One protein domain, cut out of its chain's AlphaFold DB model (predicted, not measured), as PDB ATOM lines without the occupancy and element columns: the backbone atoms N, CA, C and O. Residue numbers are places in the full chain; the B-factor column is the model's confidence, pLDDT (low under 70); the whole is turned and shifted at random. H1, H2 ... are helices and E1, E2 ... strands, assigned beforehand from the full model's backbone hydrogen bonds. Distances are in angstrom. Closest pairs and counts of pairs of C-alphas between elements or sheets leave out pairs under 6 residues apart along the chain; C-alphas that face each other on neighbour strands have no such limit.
ATOM      1  N   ASN A 256     164.384 196.225 181.513       81.31
ATOM      2  CA  ASN A 256     165.798 195.917 181.720       81.31
ATOM      3  C   ASN A 256     166.047 194.866 182.805       81.31
ATOM      4  O   ASN A 256     167.201 194.534 183.074       81.31
ATOM      5  N   LEU A 257     164.990 194.355 183.436       81.69
ATOM      6  CA  LEU A 257     165.110 193.346 184.475       81.69
ATOM      7  C   LEU A 257     165.171 191.943 183.871       81.69
ATOM      8  O   LEU A 257     164.414 191.603 182.958       81.69
ATOM      9  N   ASP A 258     166.062 191.122 184.425       88.69
ATOM     10  CA  ASP A 258     165.913 189.669 184.396       88.69
ATOM     11  C   ASP A 258     164.920 189.220 185.476       88.69
ATOM     12  O   ASP A 258     164.458 190.013 186.302       88.69
ATOM     13  N   TYR A 259     164.572 187.937 185.467       86.62
ATOM     14  CA  TYR A 259     163.622 187.385 186.424       86.62
ATOM     15  C   TYR A 259     164.121 187.466 187.870       86.62
ATOM     16  O   TYR A 259     163.356 187.818 188.771       86.62
ATOM     17  N   THR A 260     165.406 187.196 188.102       93.62
ATOM     18  CA  THR A 260     166.024 187.256 189.433       93.62
ATOM     19  C   THR A 260     165.853 188.637 190.066       93.62
ATOM     20  O   THR A 260     165.341 188.754 191.178       93.62
ATOM     21  N   ASN A 261     166.197 189.700 189.340       91.38
ATOM     22  CA  ASN A 261     166.079 191.080 189.803       91.38
ATOM     23  C   ASN A 261     164.627 191.564 189.826       91.38
ATOM     24  O   ASN A 261     164.277 192.419 190.640       91.38
ATOM     25  N   PHE A 262     163.760 191.002 188.988       85.88
ATOM     26  CA  PHE A 262     162.328 191.270 189.016       85.88
ATOM     27  C   PHE A 262     161.659 190.787 190.304       85.88
ATOM     28  O   PHE A 262     161.062 191.593 191.025       85.88
ATOM     29  N   TYR A 263     161.821 189.509 190.649       86.81
ATOM     30  CA  TYR A 263     161.321 188.974 191.918       86.81
ATOM     31  C   TYR A 263     162.078 189.554 193.118       86.81
ATOM     32  O   TYR A 263     161.466 189.875 194.138       86.81
ATOM     33  N   GLY A 264     163.388 189.767 192.979       92.12
ATOM     34  CA  GLY A 264     164.229 190.395 193.994       92.12
ATOM     35  C   GLY A 264     163.798 191.814 194.352       92.12
ATOM     36  O   GLY A 264     163.735 192.151 195.530       92.12
ATOM     37  N   SER A 265     163.415 192.631 193.367       88.88
ATOM     38  CA  SER A 265     162.923 193.996 193.609       88.88
ATOM     39  C   SER A 265     161.663 193.995 194.473       88.88
ATOM     40  O   SER A 265     161.516 194.828 195.368       88.88
ATOM     41  N   TRP A 266     160.749 193.046 194.242       85.69
ATOM     42  CA  TRP A 266     159.570 192.895 195.090       85.69
ATOM     43  C   TRP A 266     159.942 192.440 196.506       85.69
ATOM     44  O   TRP A 266     159.471 193.037 197.474       85.69
ATOM     45  N   ALA A 267     160.833 191.453 196.635       89.69
ATOM     46  CA  ALA A 267     161.294 190.968 197.932       89.69
ATOM     47  C   ALA A 267     161.963 192.078 198.769       89.69
ATOM     48  O   ALA A 267     161.628 192.261 199.941       89.69
ATOM     49  N   VAL A 268     162.830 192.884 198.147       93.69
ATOM     50  CA  VAL A 268     163.476 194.049 198.776       93.69
ATOM     51  C   VAL A 268     162.448 195.106 199.188       93.69
ATOM     52  O   VAL A 268     162.538 195.641 200.292       93.69
ATOM     53  N   ASN A 269     161.436 195.384 198.356       88.94
ATOM     54  CA  ASN A 269     160.357 196.309 198.715       88.94
ATOM     55  C   ASN A 269     159.592 195.842 199.962       88.94
ATOM     56  O   ASN A 269     159.318 196.655 200.843       88.94
ATOM     57  N   VAL A 270     159.246 194.554 200.051       86.69
ATOM     58  CA  VAL A 270     158.535 193.992 201.214       86.69
ATOM     59  C   VAL A 270     159.393 194.098 202.473       86.69
ATOM     60  O   VAL A 270     158.930 194.646 203.472       86.69
ATOM     61  N   ALA A 271     160.648 193.643 202.417       93.06
ATOM     62  CA  ALA A 271     161.568 193.710 203.549       93.06
ATOM     63  C   ALA A 271     161.781 195.158 204.025       93.06
ATOM     64  O   ALA A 271     161.572 195.460 205.198       93.06
ATOM     65  N   GLY A 272     162.103 196.077 203.108       92.56
ATOM     66  CA  GLY A 272     162.353 197.478 203.445       92.56
ATOM     67  C   GLY A 272     161.123 198.211 203.987       92.56
ATOM     68  O   GLY A 272     161.244 199.017 204.909       92.56
ATOM     69  N   ASN A 273     159.923 197.921 203.470       89.62
ATOM     70  CA  ASN A 273     158.690 198.504 204.004       89.62
ATOM     71  C   ASN A 273     158.356 197.956 205.399       89.62
ATOM     72  O   ASN A 273     157.972 198.740 206.269       89.62
ATOM     73  N   ASN A 274     158.540 196.653 205.637       90.56
ATOM     74  CA  ASN A 274     158.354 196.060 206.963       90.56
ATOM     75  C   ASN A 274     159.310 196.682 207.987       90.56
ATOM     76  O   ASN A 274     158.869 197.118 209.050       90.56
ATOM     77  N   GLU A 275     160.594 196.792 207.646       94.75
ATOM     78  CA  GLU A 275     161.603 197.437 208.489       94.75
ATOM     79  C   GLU A 275     161.211 198.866 208.850       94.75
ATOM     80  O   GLU A 275     161.150 199.210 210.027       94.75
ATOM     81  N   LYS A 276     160.843 199.685 207.859       91.00
ATOM     82  CA  LYS A 276     160.397 201.065 208.102       91.00
ATOM     83  C   LYS A 276     159.207 201.122 209.061       91.00
ATOM     84  O   LYS A 276     159.232 201.891 210.017       91.00
ATOM     85  N   VAL A 277     158.191 200.283 208.845       90.31
ATOM     86  CA  VAL A 277     156.985 200.246 209.688       90.31
ATOM     87  C   VAL A 277     157.316 199.905 211.145       90.31
ATOM     88  O   VAL A 277     156.884 200.619 212.053       90.31
ATOM     89  N   PHE A 278     158.074 198.833 211.391       92.75
ATOM     90  CA  PHE A 278     158.367 198.396 212.759       92.75
ATOM     91  C   PHE A 278     159.408 199.281 213.447       92.75
ATOM     92  O   PHE A 278     159.254 199.576 214.634       92.75
ATOM     93  N   GLN A 279     160.409 199.784 212.723       92.56
ATOM     94  CA  GLN A 279     161.364 200.747 213.270       92.56
ATOM     95  C   GLN A 279     160.662 202.047 213.680       92.56
ATOM     96  O   GLN A 279     160.875 202.516 214.798       92.56
ATOM     97  N   ASP A 280     159.774 202.597 212.844       91.19
ATOM     98  CA  ASP A 280     158.979 203.785 213.188       91.19
ATOM     99  C   ASP A 280     158.118 203.553 214.434       91.19
ATOM    100  O   ASP A 280     157.997 204.436 215.290       91.19
ATOM    101  N   PHE A 281     157.508 202.370 214.548       93.06
ATOM    102  CA  PHE A 281     156.740 201.990 215.728       93.06
ATOM    103  C   PHE A 281     157.620 201.949 216.988       93.06
ATOM    104  O   PHE A 281     157.261 202.537 218.014       93.06
ATOM    105  N   TYR A 282     158.781 201.294 216.932       95.12
ATOM    106  CA  TYR A 282     159.658 201.160 218.095       95.12
ATOM    107  C   TYR A 282     160.332 202.471 218.493       95.12
ATOM    108  O   TYR A 282     160.371 202.770 219.681       95.12
ATOM    109  N   HIS A 283     160.755 203.311 217.546       93.44
ATOM    110  CA  HIS A 283     161.286 204.648 217.851       93.44
ATOM    111  C   HIS A 283     160.268 205.536 218.577       93.44
ATOM    112  O   HIS A 283     160.637 206.344 219.430       93.44
ATOM    113  N   LYS A 284     158.972 205.380 218.273       93.69
ATOM    114  CA  LYS A 284     157.889 206.110 218.955       93.69
ATOM    115  C   LYS A 284     157.585 205.561 220.349       93.69
ATOM    116  O   LYS A 284     157.238 206.335 221.239       93.69
ATOM    117  N   THR A 285     157.675 204.246 220.535       94.00
ATOM    118  CA  THR A 285     157.207 203.559 221.754       94.00
ATOM    119  C   THR A 285     158.320 203.233 222.752       94.00
ATOM    120  O   THR A 285     158.049 203.065 223.939       94.00
ATOM    121  N   ASP A 286     159.574 203.191 222.308       92.69
ATOM    122  CA  ASP A 286     160.737 202.806 223.100       92.69
ATOM    123  C   ASP A 286     161.931 203.719 222.783       92.69
ATOM    124  O   ASP A 286     162.674 203.519 221.827       92.69
ATOM    125  N   LYS A 287     162.163 204.717 223.644       91.25
ATOM    126  CA  LYS A 287     163.272 205.679 223.491       91.25
ATOM    127  C   LYS A 287     164.668 205.044 223.561       91.25
ATOM    128  O   LYS A 287     165.644 205.729 223.270       91.25
ATOM    129  N   LYS A 288     164.783 203.791 224.018       93.06
ATOM    130  CA  LYS A 288     166.049 203.043 224.087       93.06
ATOM    131  C   LYS A 288     166.209 202.073 222.918       93.06
ATOM    132  O   LYS A 288     167.190 201.332 222.895       93.06
ATOM    133  N   TYR A 289     165.260 202.048 221.983       93.44
ATOM    134  CA  TYR A 289     165.327 201.182 220.821       93.44
ATOM    135  C   TYR A 289     166.581 201.486 219.998       93.44
ATOM    136  O   TYR A 289     166.799 202.610 219.546       93.44
ATOM    137  N   ALA A 290     167.410 200.462 219.817       93.62
ATOM    138  CA  ALA A 290     168.519 200.486 218.883       93.62
ATOM    139  C   ALA A 290     168.041 199.875 217.566       93.62
ATOM    140  O   ALA A 290     167.555 198.745 217.557       93.62
ATOM    141  N   THR A 291     168.173 200.620 216.468       93.44
ATOM    142  CA  THR A 291     167.817 200.131 215.133       93.44
ATOM    143  C   THR A 291     168.667 198.905 214.774       93.44
ATOM    144  O   THR A 291     169.896 199.008 214.818       93.44
ATOM    145  N   PRO A 292     168.046 197.759 214.435       95.94
ATOM    146  CA  PRO A 292     168.757 196.566 214.002       95.94
ATOM    147  C   PRO A 292     169.574 196.811 212.734       95.94
ATOM    148  O   PRO A 292     169.183 197.575 211.852       95.94
ATOM    149  N   GLU A 293     170.717 196.136 212.629       97.44
ATOM    150  CA  GLU A 293     171.481 196.086 211.386       97.44
ATOM    151  C   GLU A 293     170.735 195.199 210.381       97.44
ATOM    152  O   GLU A 293     170.577 194.001 210.617       97.44
ATOM    153  N   VAL A 294     170.291 195.779 209.265       98.25
ATOM    154  CA  VAL A 294     169.638 195.047 208.170       98.25
ATOM    155  C   VAL A 294     170.694 194.517 207.208       98.25
ATOM    156  O   VAL A 294     171.546 195.284 206.765       98.25
ATOM    157  N   GLN A 295     170.636 193.232 206.859       98.38
ATOM    158  CA  GLN A 295     171.626 192.568 206.011       98.38
ATOM    159  C   GLN A 295     171.011 191.919 204.767       98.38
ATOM    160  O   GLN A 295     169.917 191.350 204.818       98.38
ATOM    161  N   PHE A 296     171.775 191.964 203.673       98.19
ATOM    162  CA  PHE A 296     171.509 191.245 202.428       98.19
ATOM    163  C   PHE A 296     172.825 190.738 201.822       98.19
ATOM    164  O   PHE A 296     173.747 191.518 201.621       98.19
ATOM    165  N   ASP A 297     172.901 189.462 201.456       98.12
ATOM    166  CA  ASP A 297     173.959 188.928 200.589       98.12
ATOM    167  C   ASP A 297     173.492 189.028 199.126       98.12
ATOM    168  O   ASP A 297     172.835 188.132 198.581       98.12
ATOM    169  N   MET A 298     173.764 190.177 198.505       97.12
ATOM    170  CA  MET A 298     173.305 190.497 197.148       97.12
ATOM    171  C   MET A 298     173.793 189.481 196.115       97.12
ATOM    172  O   MET A 298     173.023 189.045 195.256       97.12
ATOM    173  N   LYS A 299     175.049 189.048 196.238       96.62
ATOM    174  CA  LYS A 299     175.671 188.082 195.335       96.62
ATOM    175  C   LYS A 299     175.027 186.709 195.445       96.62
ATOM    176  O   LYS A 299     174.740 186.101 194.415       96.62
ATOM    177  N   ARG A 300     174.776 186.219 196.660       96.31
ATOM    178  CA  ARG A 300     174.118 184.926 196.876       96.31
ATOM    179  C   ARG A 300     172.692 184.911 196.341       96.31
ATOM    180  O   ARG A 300     172.275 183.915 195.759       96.31
ATOM    181  N   MET A 301     171.965 186.015 196.485       96.31
ATOM    182  CA  MET A 301     170.621 186.154 195.918       96.31
ATOM    183  C   MET A 301     170.627 186.409 194.398       96.31
ATOM    184  O   MET A 301     169.568 186.370 193.775       96.31
ATOM    185  N   GLY A 302     171.791 186.680 193.794       95.69
ATOM    186  CA  GLY A 302     171.924 187.021 192.375       95.69
ATOM    187  C   GLY A 302     171.387 188.410 192.010       95.69
ATOM    188  O   GLY A 302     171.075 188.658 190.845       95.69
ATOM    189  N   LEU A 303     171.250 189.309 192.987       95.56
ATOM    190  CA  LEU A 303     170.696 190.646 192.791       95.56
ATOM    191  C   LEU A 303     171.778 191.648 192.385       95.56
ATOM    192  O   LEU A 303     172.907 191.616 192.871       95.56
ATOM    193  N   GLN A 304     171.401 192.588 191.526       94.00
ATOM    194  CA  GLN A 304     172.253 193.674 191.055       94.00
ATOM    195  C   GLN A 304     171.720 195.000 191.591       94.00
ATOM    196  O   GLN A 304     170.609 195.409 191.256       94.00
ATOM    197  N   GLN A 305     172.519 195.691 192.405       92.19
ATOM    198  CA  GLN A 305     172.078 196.901 193.107       92.19
ATOM    199  C   GLN A 305     171.506 197.974 192.166       92.19
ATOM    200  O   GLN A 305     170.450 198.527 192.462       92.19
ATOM    201  N   ASP A 306     172.137 198.223 191.016       90.50
ATOM    202  CA  ASP A 306     171.661 199.227 190.052       90.50
ATOM    203  C   ASP A 306     170.277 198.880 189.484       90.50
ATOM    204  O   ASP A 306     169.429 199.758 189.332       90.50
ATOM    205  N   LEU A 307     170.014 197.597 189.208       89.00
ATOM    206  CA  LEU A 307     168.711 197.141 188.718       89.00
ATOM    207  C   LEU A 307     167.636 197.229 189.804       89.00
ATOM    208  O   LEU A 307     166.514 197.656 189.518       89.00
ATOM    209  N   ILE A 308     167.987 196.877 191.044       90.69
ATOM    210  CA  ILE A 308     167.099 197.011 192.200       90.69
ATOM    211  C   ILE A 308     166.751 198.487 192.428       90.69
ATOM    212  O   ILE A 308     165.569 198.814 192.487       90.69
ATOM    213  N   ASN A 309     167.731 199.395 192.451       89.69
ATOM    214  CA  ASN A 309     167.516 200.839 192.635       89.69
ATOM    215  C   ASN A 309     166.533 201.435 191.620       89.69
ATOM    216  O   ASN A 309     165.702 202.267 191.969       89.69
ATOM    217  N   GLN A 310     166.576 200.973 190.370       83.81
ATOM    218  CA  GLN A 310     165.676 201.440 189.313       83.81
ATOM    219  C   GLN A 310     164.225 200.953 189.466       83.81
ATOM    220  O   GLN A 310     163.337 201.460 188.776       83.81
ATOM    221  N   ASN A 311     163.972 199.956 190.321       80.62
ATOM    222  CA  ASN A 311     162.693 199.245 190.377       80.62
ATOM    223  C   ASN A 311     162.083 199.131 191.787       80.62
ATOM    224  O   ASN A 311     160.895 198.811 191.909       80.62
ATOM    225  N   VAL A 312     162.834 199.432 192.848       83.38
ATOM    226  CA  VAL A 312     162.286 199.560 194.204       83.38
ATOM    227  C   VAL A 312     161.446 200.824 194.344       83.38
ATOM    228  O   VAL A 312     161.724 201.862 193.749       83.38
ATOM    229  N   LYS A 313     160.383 200.731 195.142       81.12
ATOM    230  CA  LYS A 313     159.501 201.845 195.496       81.12
ATOM    231  C   LYS A 313     159.091 201.673 196.951       81.12
ATOM    232  O   LYS A 313     158.088 201.029 197.260       81.12
ATOM    233  N   PHE A 314     159.897 202.234 197.844       81.56
ATOM    234  CA  PHE A 314     159.564 202.268 199.262       81.56
ATOM    235  C   PHE A 314     158.430 203.252 199.541       81.56
ATOM    236  O   PHE A 314     158.210 204.203 198.787       81.56
ATOM    237  N   SER A 315     157.737 203.041 200.656       76.12
ATOM    238  CA  SER A 315     156.531 203.780 201.030       76.12
ATOM    239  C   SER A 315     156.676 205.302 201.094       76.12
ATOM    240  O   SER A 315     155.763 206.040 200.722       76.12
ATOM    241  N   ASP A 316     157.841 205.767 201.525       80.75
ATOM    242  CA  ASP A 316     158.218 207.171 201.675       80.75
ATOM    243  C   ASP A 316     159.090 207.692 200.517       80.75
ATOM    244  O   ASP A 316     159.541 208.838 200.557       80.75
ATOM    245  N   ASN A 317     159.346 206.854 199.504       81.88
ATOM    246  CA  ASN A 317     160.263 207.108 198.393       81.88
ATOM    247  C   ASN A 317     161.691 207.521 198.823       81.88
ATOM    248  O   ASN A 317     162.405 208.187 198.070       81.88
ATOM    249  N   LYS A 318     162.122 207.146 200.036       88.00
ATOM    250  CA  LYS A 318     163.476 207.407 200.545       88.00
ATOM    251  C   LYS A 318     164.359 206.179 200.429       88.00
ATOM    252  O   LYS A 318     163.873 205.048 200.528       88.00
ATOM    253  N   ALA A 319     165.663 206.430 200.320       91.50
ATOM    254  CA  ALA A 319     166.676 205.392 200.377       91.50
ATOM    255  C   ALA A 319     166.540 204.528 201.643       91.50
ATOM    256  O   ALA A 319     166.139 205.004 202.709       91.50
ATOM    257  N   PHE A 320     166.863 203.250 201.504       92.81
ATOM    258  CA  PHE A 320     166.841 202.255 202.563       92.81
ATOM    259  C   PHE A 320     168.254 201.706 202.768       92.81
ATOM    260  O   PHE A 320     168.829 201.107 201.858       92.81
ATOM    261  N   SER A 321     168.819 201.946 203.949       95.44
ATOM    262  CA  SER A 321     170.172 201.509 204.295       95.44
ATOM    263  C   SER A 321     170.202 200.034 204.675       95.44
ATOM    264  O   SER A 321     169.328 199.557 205.396       95.44
ATOM    265  N   TYR A 322     171.244 199.334 204.241       97.31
ATOM    266  CA  TYR A 322     171.509 197.948 204.604       97.31
ATOM    267  C   TYR A 322     173.018 197.678 204.649       97.31
ATOM    268  O   TYR A 322     173.835 198.534 204.305       97.31
ATOM    269  N   VAL A 323     173.396 196.488 205.098       98.19
ATOM    270  CA  VAL A 323     174.760 195.971 205.055       98.19
ATOM    271  C   VAL A 323     174.812 194.831 204.045       98.19
ATOM    272  O   VAL A 323     174.171 193.799 204.241       98.19
ATOM    273  N   ASP A 324     175.582 195.018 202.976       97.75
ATOM    274  CA  ASP A 324     175.906 193.951 202.038       97.75
ATOM    275  C   ASP A 324     176.942 193.013 202.673       97.75
ATOM    276  O   ASP A 324     177.969 193.465 203.193       97.75
ATOM    277  N   THR A 325     176.653 191.714 202.668       97.56
ATOM    278  CA  THR A 325     177.503 190.653 203.231       97.56
ATOM    279  C   THR A 325     178.142 189.750 202.167       97.56
ATOM    280  O   THR A 325     178.875 188.825 202.524       97.56
ATOM    281  N   SER A 326     177.952 190.053 200.875       96.00
ATOM    282  CA  SER A 326     178.340 189.224 199.717       96.00
ATOM    283  C   SER A 326     179.786 188.721 199.698       96.00
ATOM    284  O   SER A 326     180.066 187.618 199.225       96.00
ATOM    285  N   ASP A 327     180.724 189.522 200.202       91.50
ATOM    286  CA  ASP A 327     182.158 189.204 200.180       91.50
ATOM    287  C   ASP A 327     182.674 188.685 201.533       91.50
ATOM    288  O   ASP A 327     183.872 188.737 201.822       91.50
ATOM    289  N   GLY A 328     181.769 188.245 202.415       87.75
ATOM    290  CA  GLY A 328     182.097 187.880 203.798       87.75
ATOM    291  C   GLY A 328     182.539 189.074 204.654       87.75
ATOM    292  O   GLY A 328     183.024 188.899 205.772       87.75
ATOM    293  N   LYS A 329     182.383 190.297 204.135       90.62
ATOM    294  CA  LYS A 329     182.648 191.568 204.815       90.62
ATOM    295  C   LYS A 329     181.352 192.356 204.898       90.62
ATOM    296  O   LYS A 329     180.596 192.367 203.939       90.62
ATOM    297  N   LYS A 330     181.153 193.068 206.006       95.44
ATOM    298  CA  LYS A 330     180.048 194.015 206.165       95.44
ATOM    299  C   LYS A 330     180.354 195.303 205.404       95.44
ATOM    300  O   LYS A 330     181.243 196.047 205.819       95.44
ATOM    301  N   GLN A 331     179.642 195.553 204.311       96.56
ATOM    302  CA  GLN A 331     179.754 196.780 203.524       96.56
ATOM    303  C   GLN A 331     178.453 197.582 203.633       96.56
ATOM    304  O   GLN A 331     177.415 197.102 203.188       96.56
ATOM    305  N   PRO A 332     178.460 198.786 204.228       96.62
ATOM    306  CA  PRO A 332     177.285 199.648 204.216       96.62
ATOM    307  C   PRO A 332     176.867 199.983 202.781       96.62
ATOM    308  O   PRO A 332     177.700 200.375 201.963       96.62
ATOM    309  N   ALA A 333     175.579 199.859 202.495       95.94
ATOM    310  CA  ALA A 333     174.993 200.106 201.188       95.94
ATOM    311  C   ALA A 333     173.576 200.678 201.334       95.94
ATOM    312  O   ALA A 333     173.012 200.760 202.430       95.94
ATOM    313  N   THR A 334     172.997 201.110 200.218       95.06
ATOM    314  CA  THR A 334     171.652 201.691 200.186       95.06
ATOM    315  C   THR A 334     170.900 201.242 198.948       95.06
ATOM    316  O   THR A 334     171.435 201.325 197.842       95.06
ATOM    317  N   PHE A 335     169.636 200.868 199.125       94.06
ATOM    318  CA  PHE A 335     168.676 200.859 198.030       94.06
ATOM    319  C   PHE A 335     168.073 202.253 197.900       94.06
ATOM    320  O   PHE A 335     167.354 202.686 198.799       94.06
ATOM    321  N   ASP A 336     168.366 202.970 196.820       91.06
ATOM    322  CA  ASP A 336     167.871 204.331 196.598       91.06
ATOM    323  C   ASP A 336     166.953 204.386 195.366       91.06
ATOM    324  O   ASP A 336     167.449 204.311 194.238       91.06
ATOM    325  N   PRO A 337     165.627 204.563 195.556       84.69
ATOM    326  CA  PRO A 337     164.674 204.667 194.450       84.69
ATOM    327  C   PRO A 337     164.889 205.916 193.574       84.69
ATOM    328  O   PRO A 337     164.252 206.041 192.530       84.69
ATOM    329  N   ASN A 338     165.761 206.850 193.981       85.00
ATOM    330  CA  ASN A 338     166.060 208.088 193.257       85.00
ATOM    331  C   ASN A 338     167.476 208.124 192.648       85.00
ATOM    332  O   ASN A 338     167.815 209.113 192.000       85.00
ATOM    333  N   ALA A 339     168.293 207.073 192.812       80.75
ATOM    334  CA  ALA A 339     169.679 207.039 192.315       80.75
ATOM    335  C   ALA A 339     169.792 207.169 190.785       80.75
ATOM    336  O   ALA A 339     170.838 207.552 190.260       80.75
ATOM    337  N   HIS A 340     168.704 206.895 190.067       65.62
ATOM    338  CA  HIS A 340     168.595 207.147 188.640       65.62
ATOM    339  C   HIS A 340     167.405 208.085 188.408       65.62
ATOM    340  O   HIS A 340     166.274 207.699 188.713       65.62
ATOM    341  N   PRO A 341     167.605 209.310 187.879       49.62
ATOM    342  CA  PRO A 341     166.486 210.137 187.461       49.62
ATOM    343  C   PRO A 341     165.765 209.382 186.347       49.62
ATOM    344  O   PRO A 341     166.288 209.243 185.242       49.62
ATOM    345  N   ASN A 342     164.586 208.842 186.661       45.72
ATOM    346  CA  ASN A 342     163.723 208.218 185.669       45.72
ATOM    347  C   ASN A 342     163.589 209.189 184.483       45.72
ATOM    348  O   ASN A 342     163.182 210.337 184.710       45.72
ATOM    349  N   PRO A 343     163.866 208.790 183.226       39.06
ATOM    350  CA  PRO A 343     163.244 209.496 182.118       39.06
ATOM    351  C   PRO A 343     161.737 209.493 182.392       39.06
ATOM    352  O   PRO A 343     161.194 208.477 182.840       39.06
ATOM    353  N   HIS A 356     147.881 189.694 191.659       35.75
ATOM    354  CA  HIS A 356     147.653 190.215 193.042       35.75
ATOM    355  C   HIS A 356     146.262 190.037 193.627       35.75
ATOM    356  O   HIS A 356     145.421 190.943 193.534       35.75
ATOM    357  N   ALA A 357     146.120 188.999 194.446       34.06
ATOM    358  CA  ALA A 357     145.306 189.106 195.658       34.06
ATOM    359  C   ALA A 357     145.973 188.591 196.936       34.06
ATOM    360  O   ALA A 357     145.335 188.627 197.977       34.06
ATOM    361  N   LEU A 358     147.246 188.173 196.931       37.12
ATOM    362  CA  LEU A 358     147.848 187.735 198.197       37.12
ATOM    363  C   LEU A 358     148.304 188.890 199.079       37.12
ATOM    364  O   LEU A 358     148.052 188.836 200.270       37.12
ATOM    365  N   ALA A 359     148.887 189.956 198.521       40.91
ATOM    366  CA  ALA A 359     149.393 191.070 199.331       40.91
ATOM    367  C   ALA A 359     148.355 192.166 199.645       40.91
ATOM    368  O   ALA A 359     148.581 192.975 200.540       40.91
ATOM    369  N   LYS A 360     147.226 192.229 198.919       40.88
ATOM    370  CA  LYS A 360     146.236 193.315 199.083       40.88
ATOM    371  C   LYS A 360     145.501 193.261 200.426       40.88
ATOM    372  O   LYS A 360     145.113 194.317 200.921       40.88
ATOM    373  N   ASP A 361     145.400 192.071 201.015       45.06
ATOM    374  CA  ASP A 361     144.700 191.829 202.280       45.06
ATOM    375  C   ASP A 361     145.653 191.591 203.467       45.06
ATOM    376  O   ASP A 361     145.195 191.307 204.574       45.06
ATOM    377  N   ILE A 362     146.975 191.725 203.274       52.91
ATOM    378  CA  ILE A 362     147.943 191.547 204.366       52.91
ATOM    379  C   ILE A 362     147.988 192.818 205.207       52.91
ATOM    380  O   ILE A 362     148.424 193.894 204.777       52.91
ATOM    381  N   LYS A 363     147.527 192.664 206.443       61.84
ATOM    382  CA  LYS A 363     147.677 193.637 207.514       61.84
ATOM    383  C   LYS A 363     148.880 193.238 208.358       61.84
ATOM    384  O   LYS A 363     149.012 192.080 208.737       61.84
ATOM    385  N   LEU A 364     149.757 194.197 208.629       65.06
ATOM    386  CA  LEU A 364     150.831 194.044 209.596       65.06
ATOM    387  C   LEU A 364     150.275 194.363 210.980       65.06
ATOM    388  O   LEU A 364     149.902 195.507 211.253       65.06
ATOM    389  N   ASP A 365     150.245 193.356 211.845       77.62
ATOM    390  CA  ASP A 365     149.840 193.522 213.235       77.62
ATOM    391  C   ASP A 365     151.002 194.076 214.066       77.62
ATOM    392  O   ASP A 365     152.008 193.400 214.353       77.62
ATOM    393  N   LEU A 366     150.844 195.332 214.475       76.56
ATOM    394  CA  LEU A 366     151.774 196.022 215.347       76.56
ATOM    395  C   LEU A 366     151.692 195.458 216.779       76.56
ATOM    396  O   LEU A 366     150.666 194.909 217.190       76.56
ATOM    397  N   PRO A 367     152.780 195.553 217.568       78.69
ATOM    398  CA  PRO A 367     152.806 195.039 218.940       78.69
ATOM    399  C   PRO A 367     151.747 195.628 219.886       78.69
ATOM    400  O   PRO A 367     151.459 195.015 220.909       78.69
ATOM    401  N   ASP A 368     151.180 196.793 219.572       75.00
ATOM    402  CA  ASP A 368     150.124 197.449 220.356       75.00
ATOM    403  C   ASP A 368     148.699 196.979 219.995       75.00
ATOM    404  O   ASP A 368     147.721 197.511 220.520       75.00
ATOM    405  N   GLY A 369     148.571 195.986 219.109       74.56
ATOM    406  CA  GLY A 369     147.287 195.461 218.643       74.56
ATOM    407  C   GLY A 369     146.640 196.291 217.534       74.56
ATOM    408  O   GLY A 369     145.555 195.936 217.069       74.56
ATOM    409  N   THR A 370     147.280 197.373 217.082       80.00
ATOM    410  CA  THR A 370     146.864 198.061 215.858       80.00
ATOM    411  C   THR A 370     147.334 197.287 214.632       80.00
ATOM    412  O   THR A 370     148.329 196.565 214.664       80.00
ATOM    413  N   SER A 371     146.604 197.426 213.528       73.50
ATOM    414  CA  SER A 371     147.008 196.860 212.247       73.50
ATOM    415  C   SER A 371     147.228 197.982 211.250       73.50
ATOM    416  O   SER A 371     146.363 198.841 211.061       73.50
ATOM    417  N   VAL A 372     148.384 197.970 210.598       67.81
ATOM    418  CA  VAL A 372     148.615 198.815 209.431       67.81
ATOM    419  C   VAL A 372     148.494 197.940 208.198       67.81
ATOM    420  O   VAL A 372     149.047 196.840 208.170       67.81
ATOM    421  N   PRO A 373     147.762 198.364 207.159       58.72
ATOM    422  CA  PRO A 373     147.884 197.667 205.898       58.72
ATOM    423  C   PRO A 373     149.358 197.749 205.497       58.72
ATOM    424  O   PRO A 373     149.946 198.832 205.556       58.72
ATOM    425  N   LEU A 374     149.925 196.654 204.985       56.09
ATOM    426  CA  LEU A 374     151.206 196.694 204.259       56.09
ATOM    427  C   LEU A 374     151.172 197.737 203.101       56.09
ATOM    428  O   LEU A 374     152.184 198.076 202.502       56.09
ATOM    429  N   ASN A 375     149.971 198.253 202.807       51.59
ATOM    430  CA  ASN A 375     149.508 199.001 201.652       51.59
ATOM    431  C   ASN A 375     149.183 200.499 201.922       51.59
ATOM    432  O   ASN A 375     148.455 201.101 201.136       51.59
ATOM    433  N   SER A 376     149.649 201.126 203.019       34.38
ATOM    434  CA  SER A 376     149.403 202.572 203.279       34.38
ATOM    435  C   SER A 376     150.184 203.519 202.352       34.38
ATOM    436  O   SER A 376     149.871 204.704 202.240       34.38
ATOM    437  N   SER A 377     151.121 202.975 201.587       30.31
ATOM    438  CA  SER A 377     151.644 203.533 200.346       30.31
ATOM    439  C   SER A 377     151.425 202.481 199.272       30.31
ATOM    440  O   SER A 377     151.844 201.348 199.500       30.31
ATOM    441  N   LYS A 378     150.778 202.837 198.152       29.70
ATOM    442  CA  LYS A 378     150.666 202.055 196.903       29.70
ATOM    443  C   LYS A 378     151.579 200.819 196.925       29.70
ATOM    444  O   LYS A 378     152.744 200.950 196.543       29.70
ATOM    445  N   ALA A 379     151.103 199.665 197.416       35.75
ATOM    446  CA  ALA A 379     151.897 198.446 197.327       35.75
ATOM    447  C   ALA A 379     152.341 198.342 195.873       35.75
ATOM    448  O   ALA A 379     151.553 198.666 194.982       35.75
ATOM    449  N   VAL A 380     153.594 197.967 195.633       39.06
ATOM    450  CA  VAL A 380     153.995 197.505 194.312       39.06
ATOM    451  C   VAL A 380     153.433 196.094 194.229       39.06
ATOM    452  O   VAL A 380     154.011 195.188 194.837       39.06
ATOM    453  N   PRO A 381     152.280 195.873 193.573       41.94
ATOM    454  CA  PRO A 381     151.958 194.543 193.111       41.94
ATOM    455  C   PRO A 381     153.216 193.958 192.444       41.94
ATOM    456  O   PRO A 381     153.729 194.607 191.539       41.94
TER     457      PRO A 381
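AT A GLANCE: This is residues 256 to 343 and 356 to 381 of the 418 residues of an uncharacterized protein of Undibacterium sp. KW1 (UniProt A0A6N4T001). One long helix, H1, runs through the middle of the model, with a small sheet of three short strands, E1, E2 and E3, on one side of it and a small, less confident strand hairpin, E4 and E5, set a little off its other side. The short helices H2 and H3 belong to the crossover from E1 to E2, and H3 packs on H1 near its first residues. The printed part has 114 residues with three named helices and five named strands, in the order H1 E1 H2 H3 E2 E3 E4 E5; the larger sheet runs E1 E2 E3 and is mixed, and E4 and E5 are antiparallel. The class is mixed, helices and strands, with under half of the residues in named elements. The whole is compact, with a radius of gyration of the C-alphas of 14.9 A and spans of 40 by 35 by 26 A.

HOW THE PARTS SIT: Start at H1, residues 259 to 285, where 22 of 23 O i to N i+4 pairs are within hydrogen-bond range. Next find E1, residues 294 to 296, then H2, residues 298 to 301, too short for such a pair, and H3, residues 305 to 309, where every such pair is within range. H1 touches H3 with residues 261 to 265 alone, closest at the C-alphas of Ser 265 and Ile 308, 5.3 A apart. Go on to E2, residues 320 to 324; E1, H2 H3, E2 is a strand-helix-strand unit, two parallel neighbour strands with helices between, and its crossover is right-handed. Between E1 and E2 look at N 323 and O 294, 2.8 A apart. E3, residues 331 to 335, forms a hairpin with E2; N 322 and O 333 are 2.9 A apart. H1 is on this sheet in two layers, a helix on one face of a sheet, at a height over the sheet of 9.1 A; it lies over E2 and runs across the strands, at 63 degrees to E2 on the local plane, which is fitted to just 6 C-alphas. H3 only grazes the sheet. Past the cut, E4, residues 363 to 365, and E5, residues 371 to 373, form a hairpin, with N 364 and O 372 2.8 A apart. H1 and E4 are only just apart, closest at 8.2 A.

IN THESE COORDINATES: Find C-alpha 259 at (163.622, 187.385, 186.424); from there H1 runs 39.4 A to C-alpha 285 at (157.207, 203.559, 221.754). E2 measures 12.3 A and E3 13.0 A. E5 ends at C-alpha 373, (147.884, 197.667, 205.898).

THE WHOLE: The two C-alphas farthest apart are those of Asn 256 and Lys 287, 43.0 A. Residues 344 to 355 are not printed, and C-alphas 343 and 356 are 27.1 A apart across the cut. Of the links that are printed whole, none is long. Confidence is low, with pLDDT under 70, at residues 340 to 343, 356 to 364 and 372 to 381.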